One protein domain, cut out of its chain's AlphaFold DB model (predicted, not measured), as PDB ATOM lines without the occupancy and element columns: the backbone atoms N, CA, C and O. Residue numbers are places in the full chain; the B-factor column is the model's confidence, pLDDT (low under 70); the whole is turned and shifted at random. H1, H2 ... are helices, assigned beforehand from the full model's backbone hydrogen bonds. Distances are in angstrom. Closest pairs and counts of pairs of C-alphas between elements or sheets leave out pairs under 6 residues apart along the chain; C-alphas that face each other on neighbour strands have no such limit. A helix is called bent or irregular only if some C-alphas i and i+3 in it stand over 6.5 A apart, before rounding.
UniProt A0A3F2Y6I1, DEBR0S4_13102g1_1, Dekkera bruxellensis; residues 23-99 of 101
ATOM      1  N   GLU A  23      81.900  46.076 -12.278       83.62
ATOM      2  CA  GLU A  23      81.661  45.607 -13.645       83.62
ATOM      3  C   GLU A  23      80.469  44.641 -13.720       83.62
ATOM      4  O   GLU A  23      79.578  44.819 -14.554       83.62
ATOM      5  N   GLU A  24      80.388  43.666 -12.813       84.38
ATOM      6  CA  GLU A  24      79.274  42.714 -12.739       84.38
ATOM      7  C   GLU A  24      77.947  43.409 -12.406       84.38
ATOM      8  O   GLU A  24      76.915  43.109 -13.012       84.38
ATOM      9  N   LYS A  25      77.960  44.389 -11.492       86.12
ATOM     10  CA  LYS A  25      76.785  45.222 -11.185       86.12
ATOM     11  C   LYS A  25      76.317  45.991 -12.415       86.12
ATOM     12  O   LYS A  25      75.115  46.031 -12.685       86.12
ATOM     13  N   LYS A  26      77.247  46.576 -13.177       88.50
ATOM     14  CA  LYS A  26      76.938  47.313 -14.409       88.50
ATOM     15  C   LYS A  26      76.326  46.397 -15.468       88.50
ATOM     16  O   LYS A  26      75.304  46.752 -16.056       88.50
ATOM     17  N   LEU A  27      76.888  45.203 -15.664       90.81
ATOM     18  CA  LEU A  27      76.344  44.194 -16.577       90.81
ATOM     19  C   LEU A  27      74.940  43.746 -16.156       90.81
ATOM     20  O   LEU A  27      74.031  43.717 -16.986       90.81
ATOM     21  N   HIS A  28      74.736  43.451 -14.872       90.00
ATOM     22  CA  HIS A  28      73.437  43.025 -14.361       90.00
ATOM     23  C   HIS A  28      72.383  44.138 -14.465       90.00
ATOM     24  O   HIS A  28      71.239  43.872 -14.826       90.00
ATOM     25  N   HIS A  29      72.762  45.397 -14.222       93.62
ATOM     26  CA  HIS A  29      71.879  46.549 -14.416       93.62
ATOM     27  C   HIS A  29      71.437  46.690 -15.880       93.62
ATOM     28  O   HIS A  29      70.243  46.825 -16.151       93.62
ATOM     29  N   ILE A  30      72.376  46.609 -16.831       93.75
ATOM     30  CA  ILE A  30      72.068  46.676 -18.268       93.75
ATOM     31  C   ILE A  30      71.127  45.538 -18.670       93.75
ATOM     32  O   ILE A  30      70.117  45.787 -19.324       93.75
ATOM     33  N   GLN A  31      71.414  44.306 -18.242       94.69
ATOM     34  CA  GLN A  31      70.566  43.146 -18.528       94.69
ATOM     35  C   GLN A  31      69.169  43.285 -17.915       94.69
ATOM     36  O   GLN A  31      68.171  43.002 -18.579       94.69
ATOM     37  N   SER A  32      69.078  43.756 -16.669       94.81
ATOM     38  CA  SER A  32      67.801  43.995 -15.993       94.81
ATOM     39  C   SER A  32      66.957  45.027 -16.740       94.81
ATOM     40  O   SER A  32      65.753  44.834 -16.905       94.81
ATOM     41  N   GLU A  33      67.571  46.109 -17.218       96.88
ATOM     42  CA  GLU A  33      66.865  47.137 -17.984       96.88
ATOM     43  C   GLU A  33      66.473  46.641 -19.384       96.88
ATOM     44  O   GLU A  33      65.363  46.916 -19.838       96.88
ATOM     45  N   HIS A  34      67.324  45.848 -20.044       96.50
ATOM     46  CA  HIS A  34      66.981  45.189 -21.308       96.50
ATOM     47  C   HIS A  34      65.742  44.308 -21.152       96.50
ATOM     48  O   HIS A  34      64.753  44.492 -21.862       96.50
ATOM     49  N   ARG A  35      65.752  43.429 -20.145       96.38
ATOM     50  CA  ARG A  35      64.625  42.548 -19.833       96.38
ATOM     51  C   ARG A  35      63.364  43.341 -19.503       96.38
ATOM     52  O   ARG A  35      62.286  42.998 -19.980       96.38
ATOM     53  N   ARG A  36      63.483  44.415 -18.714       97.00
ATOM     54  CA  ARG A  36      62.356  45.302 -18.398       97.00
ATOM     55  C   ARG A  36      61.755  45.905 -19.672       97.00
ATOM     56  O   ARG A  36      60.537  45.903 -19.831       97.00
ATOM     57  N   ARG A  37      62.587  46.391 -20.598       95.56
ATOM     58  CA  ARG A  37      62.126  46.968 -21.874       95.56
ATOM     59  C   ARG A  37      61.494  45.932 -22.793       95.56
ATOM     60  O   ARG A  37      60.483  46.227 -23.422       95.56
ATOM     61  N   GLU A  38      62.054  44.731 -22.861       95.88
ATOM     62  CA  GLU A  38      61.487  43.621 -23.631       95.88
ATOM     63  C   GLU A  38      60.119  43.198 -23.095       95.88
ATOM     64  O   GLU A  38      59.187  43.023 -23.876       95.88
ATOM     65  N   GLN A  39      59.961  43.126 -21.770       95.88
ATOM     66  CA  GLN A  39      58.664  42.856 -21.146       95.88
ATOM     67  C   GLN A  39      57.632  43.923 -21.508       95.88
ATOM     68  O   GLN A  39      56.526  43.583 -21.924       95.88
ATOM     69  N   ILE A  40      57.993  45.206 -21.403       93.00
ATOM     70  CA  ILE A  40      57.096  46.307 -21.779       93.00
ATOM     71  C   ILE A  40      56.674  46.157 -23.245       93.00
ATOM     72  O   ILE A  40      55.479  46.118 -23.527       93.00
ATOM     73  N   ARG A  41      57.628  45.973 -24.165       93.06
ATOM     74  CA  ARG A  41      57.347  45.797 -25.601       93.06
ATOM     75  C   ARG A  41      56.424  44.616 -25.883       93.06
ATOM     76  O   ARG A  41      55.417  44.797 -26.552       93.06
ATOM     77  N   SER A  42      56.706  43.452 -25.300       94.00
ATOM     78  CA  SER A  42      55.855  42.266 -25.445       94.00
ATOM     79  C   SER A  42      54.429  42.510 -24.937       94.00
ATOM     80  O   SER A  42      53.465  42.004 -25.510       94.00
ATOM     81  N   THR A  43      54.272  43.330 -23.895       93.50
ATOM     82  CA  THR A  43      52.947  43.706 -23.388       93.50
ATOM     83  C   THR A  43      52.201  44.588 -24.395       93.50
ATOM     84  O   THR A  43      51.021  44.355 -24.644       93.50
ATOM     85  N   PHE A  44      52.883  45.555 -25.016       93.75
ATOM     86  CA  PHE A  44      52.316  46.384 -26.088       93.75
ATOM     87  C   PHE A  44      51.965  45.567 -27.337       93.75
ATOM     88  O   PHE A  44      50.895  45.767 -27.909       93.75
ATOM     89  N   ASP A  45      52.812  44.610 -27.725       92.19
ATOM     90  CA  ASP A  45      52.527  43.699 -28.837       92.19
ATOM     91  C   ASP A  45      51.240  42.907 -28.586       92.19
ATOM     92  O   ASP A  45      50.378  42.836 -29.463       92.19
ATOM     93  N   ARG A  46      51.055  42.407 -27.358       94.12
ATOM     94  CA  ARG A  46      49.825  41.719 -26.952       94.12
ATOM     95  C   ARG A  46      48.600  42.634 -26.982       94.12
ATOM     96  O   ARG A  46      47.527  42.180 -27.362       94.12
ATOM     97  N   LEU A  47      48.731  43.904 -26.588       93.88
ATOM     98  CA  LEU A  47      47.623  44.864 -26.687       93.88
ATOM     99  C   LEU A  47      47.183  45.059 -28.143       93.88
ATOM    100  O   LEU A  47      45.988  45.081 -28.421       93.88
ATOM    101  N   VAL A  48      48.134  45.138 -29.073       93.69
ATOM    102  CA  VAL A  48      47.829  45.274 -30.506       93.69
ATOM    103  C   VAL A  48      47.133  44.033 -31.068       93.69
ATOM    104  O   VAL A  48      46.300  44.162 -31.954       93.69
ATOM    105  N   GLU A  49      47.434  42.842 -30.553       92.94
ATOM    106  CA  GLU A  49      46.773  41.601 -30.983       92.94
ATOM    107  C   GLU A  49      45.318  41.489 -30.511       92.94
ATOM    108  O   GLU A  49      44.492  40.913 -31.215       92.94
ATOM    109  N   ILE A  50      44.995  42.014 -29.323       94.56
ATOM    110  CA  ILE A  50      43.657  41.855 -28.725       94.56
ATOM    111  C   ILE A  50      42.697  43.004 -29.044       94.56
ATOM    112  O   ILE A  50      41.487  42.811 -28.964       94.56
ATOM    113  N   VAL A  51      43.204  44.204 -29.343       94.38
ATOM    114  CA  VAL A  51      42.374  45.384 -29.615       94.38
ATOM    115  C   VAL A  51      42.091  45.453 -31.120       94.38
ATOM    116  O   VAL A  51      43.010  45.732 -31.887       94.38
ATOM    117  N   PRO A  52      40.833  45.282 -31.568       92.00
ATOM    118  CA  PRO A  52      40.498  45.224 -32.996       92.00
ATOM    119  C   PRO A  52      40.829  46.507 -33.767       92.00
ATOM    120  O   PRO A  52      41.090  46.470 -34.964       92.00
ATOM    121  N   ASP A  53      40.811  47.646 -33.070       89.62
ATOM    122  CA  ASP A  53      41.049  48.968 -33.651       89.62
ATOM    123  C   ASP A  53      42.555  49.266 -33.852       89.62
ATOM    124  O   ASP A  53      42.902  50.328 -34.381       89.62
ATOM    125  N   LEU A  54      43.455  48.372 -33.414       91.56
ATOM    126  CA  LEU A  54      44.905  48.497 -33.579       91.56
ATOM    127  C   LEU A  54      45.419  47.637 -34.735       91.56
ATOM    128  O   LEU A  54      45.010  46.498 -34.937       91.56
ATOM    129  N   THR A  55      46.378  48.183 -35.479       88.44
ATOM    130  CA  THR A  55      47.061  47.474 -36.568       88.44
ATOM    131  C   THR A  55      48.518  47.180 -36.220       88.44
ATOM    132  O   THR A  55      49.136  47.860 -35.399       88.44
ATOM    133  N   ALA A  56      49.121  46.191 -36.891       82.62
ATOM    134  CA  ALA A  56      50.517  45.808 -36.653       82.62
ATOM    135  C   ALA A  56      51.526  46.955 -36.873       82.62
ATOM    136  O   ALA A  56      52.597  46.957 -36.267       82.62
ATOM    137  N   ASN A  57      51.173  47.952 -37.686       84.50
ATOM    138  CA  ASN A  57      52.011  49.126 -37.939       84.50
ATOM    139  C   ASN A  57      52.006  50.122 -36.766       84.50
ATOM    140  O   ASN A  57      52.930  50.921 -36.629       84.50
ATOM    141  N   GLU A  58      51.003  50.063 -35.890       83.44
ATOM    142  CA  GLU A  58      50.829  50.990 -34.766       83.44
ATOM    143  C   GLU A  58      51.515  50.507 -33.482       83.44
ATOM    144  O   GLU A  58      51.578  51.253 -32.506       83.44
ATOM    145  N   LYS A  59      52.113  49.305 -33.494       80.12
ATOM    146  CA  LYS A  59      52.829  48.691 -32.356       80.12
ATOM    147  C   LYS A  59      53.915  49.583 -31.748       80.12
ATOM    148  O   LYS A  59      54.253  49.436 -30.579       80.12
ATOM    149  N   ARG A  60      54.483  50.501 -32.538       83.19
ATOM    150  CA  ARG A  60      55.560  51.405 -32.099       83.19
ATOM    151  C   ARG A  60      55.076  52.741 -31.540       83.19
ATOM    152  O   ARG A  60      55.895  53.485 -31.011       83.19
ATOM    153  N   SER A  61      53.786  53.053 -31.648       91.44
ATOM    154  CA  SER A  61      53.219  54.287 -31.102       91.44
ATOM    155  C   SER A  61      52.573  54.009 -29.746       91.44
ATOM    156  O   SER A  61      51.402  53.636 -29.677       91.44
ATOM    157  N   GLU A  62      53.329  54.198 -28.659       90.31
ATOM    158  CA  GLU A  62      52.839  53.967 -27.287       90.31
ATOM    159  C   GLU A  62      51.550  54.749 -27.002       90.31
ATOM    160  O   GLU A  62      50.583  54.193 -26.484       90.31
ATOM    161  N   LEU A  63      51.513  56.024 -27.409       93.00
ATOM    162  CA  LEU A  63      50.348  56.886 -27.226       93.00
ATOM    163  C   LEU A  63      49.124  56.330 -27.961       93.00
ATOM    164  O   LEU A  63      48.065  56.180 -27.361       93.00
ATOM    165  N   THR A  64      49.272  55.967 -29.238       93.38
ATOM    166  CA  THR A  64      48.161  55.426 -30.036       93.38
ATOM    167  C   THR A  64      47.640  54.117 -29.450       93.38
ATOM    168  O   THR A  64      46.424  53.948 -29.343       93.38
ATOM    169  N   VAL A  65      48.537  53.214 -29.034       93.69
ATOM    170  CA  VAL A  65      48.148  51.940 -28.417       93.69
ATOM    171  C   VAL A  65      47.353  52.184 -27.137       93.69
ATOM    172  O   VAL A  65      46.263  51.633 -26.995       93.69
ATOM    173  N   ILE A  66      47.831  53.045 -26.234       95.19
ATOM    174  CA  ILE A  66      47.141  53.341 -24.968       95.19
ATOM    175  C   ILE A  66      45.780  54.002 -25.213       95.19
ATOM    176  O   ILE A  66      44.784  53.590 -24.611       95.19
ATOM    177  N   THR A  67      45.713  54.993 -26.106       94.94
ATOM    178  CA  THR A  67      44.467  55.708 -26.408       94.94
ATOM    179  C   THR A  67      43.415  54.756 -26.967       94.94
ATOM    180  O   THR A  67      42.322  54.664 -26.409       94.94
ATOM    181  N   LYS A  68      43.748  53.982 -28.009       94.81
ATOM    182  CA  LYS A  68      42.792  53.044 -28.616       94.81
ATOM    183  C   LYS A  68      42.395  51.920 -27.663       94.81
ATOM    184  O   LYS A  68      41.228  51.540 -27.629       94.81
ATOM    185  N   THR A  69      43.334  51.422 -26.855       96.00
ATOM    186  CA  THR A  69      43.042  50.404 -25.834       96.00
ATOM    187  C   THR A  69      42.039  50.929 -24.809       96.00
ATOM    188  O   THR A  69      41.061  50.250 -24.506       96.00
ATOM    189  N   THR A  70      42.232  52.153 -24.310       96.12
ATOM    190  CA  THR A  70      41.304  52.780 -23.354       96.12
ATOM    191  C   THR A  70      39.911  52.943 -23.961       96.12
ATOM    192  O   THR A  70      38.929  52.512 -23.358       96.12
ATOM    193  N   SER A  71      39.822  53.457 -25.192       95.62
ATOM    194  CA  SER A  71      38.543  53.573 -25.901       95.62
ATOM    195  C   SER A  71      37.865  52.217 -26.118       95.62
ATOM    196  O   SER A  71      36.645  52.109 -26.025       95.62
ATOM    197  N   TYR A  72      38.633  51.160 -26.387       96.56
ATOM    198  CA  TYR A  72      38.084  49.816 -26.541       96.56
ATOM    199  C   TYR A  72      37.530  49.256 -25.224       96.56
ATOM    200  O   TYR A  72      36.454  48.658 -25.220       96.56
ATOM    201  N   ILE A  73      38.197  49.507 -24.092       96.00
ATOM    202  CA  ILE A  73      37.688  49.138 -22.761       96.00
ATOM    203  C   ILE A  73      36.341  49.820 -22.489       96.00
ATOM    204  O   ILE A  73      35.410  49.168 -22.017       96.00
ATOM    205  N   GLU A  74      36.206  51.107 -22.807       96.25
ATOM    206  CA  GLU A  74      34.941  51.837 -22.649       96.25
ATOM    207  C   GLU A  74      33.825  51.235 -23.515       96.25
ATOM    208  O   GLU A  74      32.747  50.934 -22.995       96.25
ATOM    209  N   LYS A  75      34.111  50.947 -24.794       95.88
ATOM    210  CA  LYS A  75      33.173  50.261 -25.702       95.88
ATOM    211  C   LYS A  75      32.728  48.906 -25.146       95.88
ATOM    212  O   LYS A  75      31.536  48.607 -25.154       95.88
ATOM    213  N   LEU A  76      33.656  48.094 -24.634       95.69
ATOM    214  CA  LEU A  76      33.337  46.787 -24.049       95.69
ATOM    215  C   LEU A  76      32.426  46.910 -22.823       95.69
ATOM    216  O   LEU A  76      31.513  46.103 -22.657       95.69
ATOM    217  N   ARG A  77      32.637  47.921 -21.973       94.50
ATOM    218  CA  ARG A  77      31.776  48.173 -20.805       94.50
ATOM    219  C   ARG A  77      30.362  48.559 -21.225       94.50
ATOM    220  O   ARG A  77      29.401  48.033 -20.664       94.50
ATOM    221  N   GLU A  78      30.229  49.431 -22.221       95.38
ATOM    222  CA  GLU A  78      28.924  49.826 -22.757       95.38
ATOM    223  C   GLU A  78      28.195  48.642 -23.408       95.38
ATOM    224  O   GLU A  78      27.020  48.395 -23.127       95.38
ATOM    225  N   GLN A  79      28.905  47.858 -24.224       94.50
ATOM    226  CA  GLN A  79      28.365  46.646 -24.837       94.50
ATOM    227  C   GLN A  79      27.918  45.632 -23.787       94.50
ATOM    228  O   GLN A  79      26.820  45.091 -23.898       94.50
ATOM    229  N   ASN A  80      28.725  45.408 -22.749       92.94
ATOM    230  CA  ASN A  80      28.371  44.501 -21.666       92.94
ATOM    231  C   ASN A  80      27.098  44.971 -20.946       92.94
ATOM    232  O   ASN A  80      26.156  44.196 -20.811       92.94
ATOM    233  N   LYS A  81      27.002  46.262 -20.597       91.69
ATOM    234  CA  LYS A  81      25.788  46.838 -19.999       91.69
ATOM    235  C   LYS A  81      24.557  46.602 -20.879       91.69
ATOM    236  O   LYS A  81      23.542  46.102 -20.406       91.69
ATOM    237  N   ARG A  82      24.664  46.882 -22.181       94.00
ATOM    238  CA  ARG A  82      23.572  46.658 -23.138       94.00
ATOM    239  C   ARG A  82      23.167  45.184 -23.221       94.00
ATOM    240  O   ARG A  82      21.978  44.884 -23.323       94.00
ATOM    241  N   LEU A  83      24.131  44.267 -23.212       91.75
ATOM    242  CA  LEU A  83      23.869  42.828 -23.241       91.75
ATOM    243  C   LEU A  83      23.185  42.354 -21.956       91.75
ATOM    244  O   LEU A  83      22.239  41.573 -22.041       91.75
ATOM    245  N   VAL A  84      23.602  42.862 -20.794       90.44
ATOM    246  CA  VAL A  84      22.952  42.589 -19.506       90.44
ATOM    247  C   VAL A  84      21.506  43.080 -19.512       90.44
ATOM    248  O   VAL A  84      20.607  42.305 -19.190       90.44
ATOM    249  N   ASP A  85      21.255  44.311 -19.968       90.31
ATOM    250  CA  ASP A  85      19.899  44.866 -20.064       90.31
ATOM    251  C   ASP A  85      19.004  44.024 -20.994       90.31
ATOM    252  O   ASP A  85      17.829  43.780 -20.710       90.31
ATOM    253  N   LEU A  86      19.551  43.548 -22.118       91.19
ATOM    254  CA  LEU A  86      18.836  42.669 -23.049       91.19
ATOM    255  C   LEU A  86      18.572  41.281 -22.454       91.19
ATOM    256  O   LEU A  86      17.483  40.739 -22.647       91.19
ATOM    257  N   ALA A  87      19.541  40.709 -21.741       89.75
ATOM    258  CA  ALA A  87      19.402  39.416 -21.082       89.75
ATOM    259  C   ALA A  87      18.325  39.463 -19.989       89.75
ATOM    260  O   ALA A  87      17.460  38.590 -19.954       89.75
ATOM    261  N   GLN A  88      18.308  40.528 -19.179       87.06
ATOM    262  CA  GLN A  88      17.273  40.767 -18.170       87.06
ATOM    263  C   GLN A  88      15.881  40.876 -18.798       87.06
ATOM    264  O   GLN A  88      14.954  40.204 -18.353       87.06
ATOM    265  N   LYS A  89      15.737  41.652 -19.881       90.25
ATOM    266  CA  LYS A  89      14.463  41.772 -20.615       90.25
ATOM    267  C   LYS A  89      13.975  40.443 -21.188       90.25
ATOM    268  O   LYS A  89      12.773  40.225 -21.277       90.25
ATOM    269  N   LYS A  90      14.896  39.565 -21.588       91.38
ATOM    270  CA  LYS A  90      14.585  38.224 -22.103       91.38
ATOM    271  C   LYS A  90      14.422  37.168 -21.003       91.38
ATOM    272  O   LYS A  90      14.165  36.016 -21.332       91.38
ATOM    273  N   GLY A  91      14.576  37.536 -19.728       86.81
ATOM    274  CA  GLY A  91      14.478  36.607 -18.600       86.81
ATOM    275  C   GLY A  91      15.605  35.571 -18.546       86.81
ATOM    276  O   GLY A  91      15.429  34.510 -17.952       86.81
ATOM    277  N   ILE A  92      16.751  35.844 -19.180       86.25
ATOM    278  CA  ILE A  92      17.897  34.932 -19.178       86.25
ATOM    279  C   ILE A  92      18.593  35.038 -17.811       86.25
ATOM    280  O   ILE A  92      18.953  36.146 -17.402       86.25
ATOM    281  N   PRO A  93      18.802  33.920 -17.093       80.25
ATOM    282  CA  PRO A  93      19.501  33.940 -15.815       80.25
ATOM    283  C   PRO A  93      20.974  34.314 -16.022       80.25
ATOM    284  O   PRO A  93      21.692  33.655 -16.771       80.25
ATOM    285  N   MET A  94      21.418  35.371 -15.340       77.94
ATOM    286  CA  MET A  94      22.793  35.869 -15.403       77.94
ATOM    287  C   MET A  94      23.544  35.576 -14.101       77.94
ATOM    288  O   MET A  94      23.004  35.698 -13.000       77.94
ATOM    289  N   GLU A  95      24.817  35.216 -14.240       77.44
ATOM    290  CA  GLU A  95      25.777  35.055 -13.146       77.44
ATOM    291  C   GLU A  95      25.882  36.338 -12.298       77.44
ATOM    292  O   GLU A  95      25.981  37.449 -12.823       77.44
ATOM    293  N   LYS A  96      25.912  36.195 -10.963       66.94
ATOM    294  CA  LYS A  96      25.950  37.338 -10.022       66.94
ATOM    295  C   LYS A  96      27.181  38.230 -10.205       66.94
ATOM    296  O   LYS A  96      27.126  39.411  -9.870       66.94
ATOM    297  N   SER A  97      28.270  37.671 -10.729       71.44
ATOM    298  CA  SER A  97      29.511  38.387 -11.043       71.44
ATOM    299  C   SER A  97      29.327  39.450 -12.133       71.44
ATOM    300  O   SER A  97      29.988  40.480 -12.090       71.44
ATOM    301  N   VAL A  98      28.383  39.249 -13.058       67.38
ATOM    302  CA  VAL A  98      28.115  40.150 -14.193       67.38
ATOM    303  C   VAL A  98      27.178  41.302 -13.805       67.38
ATOM    304  O   VAL A  98      27.197  42.363 -14.416       67.38
ATOM    305  N   ILE A  99      26.375  41.116 -12.755       60.41
ATOM    306  CA  ILE A  99      25.361  42.080 -12.294       60.41
ATOM    307  C   ILE A  99      25.982  43.170 -11.395       60.41
ATOM    308  O   ILE A  99      25.375  44.211 -11.156       60.41
TER     309      ILE A  99
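AT A GLANCE: This is residues 23 to 99 of the 101 residues of the protein "DEBR0S4_13102g1_1" of Dekkera bruxellensis (UniProt A0A3F2Y6I1). Two long helices, H1 and H3, meet near their ends as a wide open V, the last turns of H1 against the first turns of H3, and each arm runs outward from this joint to make the length of the whole. Between them the chain folds back at the joint through residues 51 to 61, which hold the short helix H2, and after H3 a tail folds back toward it and ends in the short helix H4. The printed part has 77 residues with four named helices, in the order H1, H2, H3, H4, and no named strand; the class is all helix. It is extended, with a radius of gyration of the C-alphas of 19.8 A, and a rod in outline, spanning 68 by 29 by 15 A.

IN THESE COORDINATES: H1 is residues 23 to 50, 41.1 A from first to last C-alpha, and begins at C-alpha 23 at (81.661, 45.607, -13.645). H2 is residues 56 to 60 and measures 8.8 A; it is irregular, with C-alphas 57 and 60 standing 7.2 A apart. H3 is residues 62 to 89, 40.8 A long, from C-alpha 62 at (52.839, 53.967, -27.287) to C-alpha 89 at (14.463, 41.772, -20.615). H4 is residues 96 to 99, 5.3 A long, and ends at C-alpha 99 at (25.361, 42.080, -12.294).

HOW THE PARTS SIT: H1 touches H3 with its residues 44 to 48 alone, and H3 touches H1 with residues 62 to 69 alone. Their closest C-alphas are those of Val 48 and Val 65, 7.0 A apart. They run the same way at a steep tilt of 43 degrees. H1 touches H2 with residues 44 to 49 alone, the closest C-alphas being those of Asp 45 and Lys 59, 6.1 A apart. H2 and H3 only just touch, with 3 pairs of C-alphas within 8 A, and only at the corner; the closest are those of Lys 59 and Val 65, 6.9 A apart. H4 is close to H3 but not clearly touching it, with the closest C-alphas, those of Val 84 and Ile 99, 7.6 A apart. H4 is apart from H1 and from H2. In H1 and H3 every O i to N i+4 pair is within hydrogen-bond range. In H2 0 of 1 such pairs and 0 of 2 O i to N i+3 pairs are within range; H4 is too short for an O i to N i+4 pair, and its one O i to N i+3 pair is within range.

THE WHOLE: The two C-alphas farthest apart, those of Glu 23 and Lys 90, are 68.0 A apart. Residues 23 to 40 of H1 stand free, as do residues 74 to 79 of H3 and residues 86 to 91, of which 86 to 89 belong to H3. The printed part has no cut. The links from H1 to H2 and from H2 to H3 are tight, the link from H3 to H4 is short, and no link is long. The mean pLDDT of the printed part is 90.2, and residues 96, 98 and 99 are under 70.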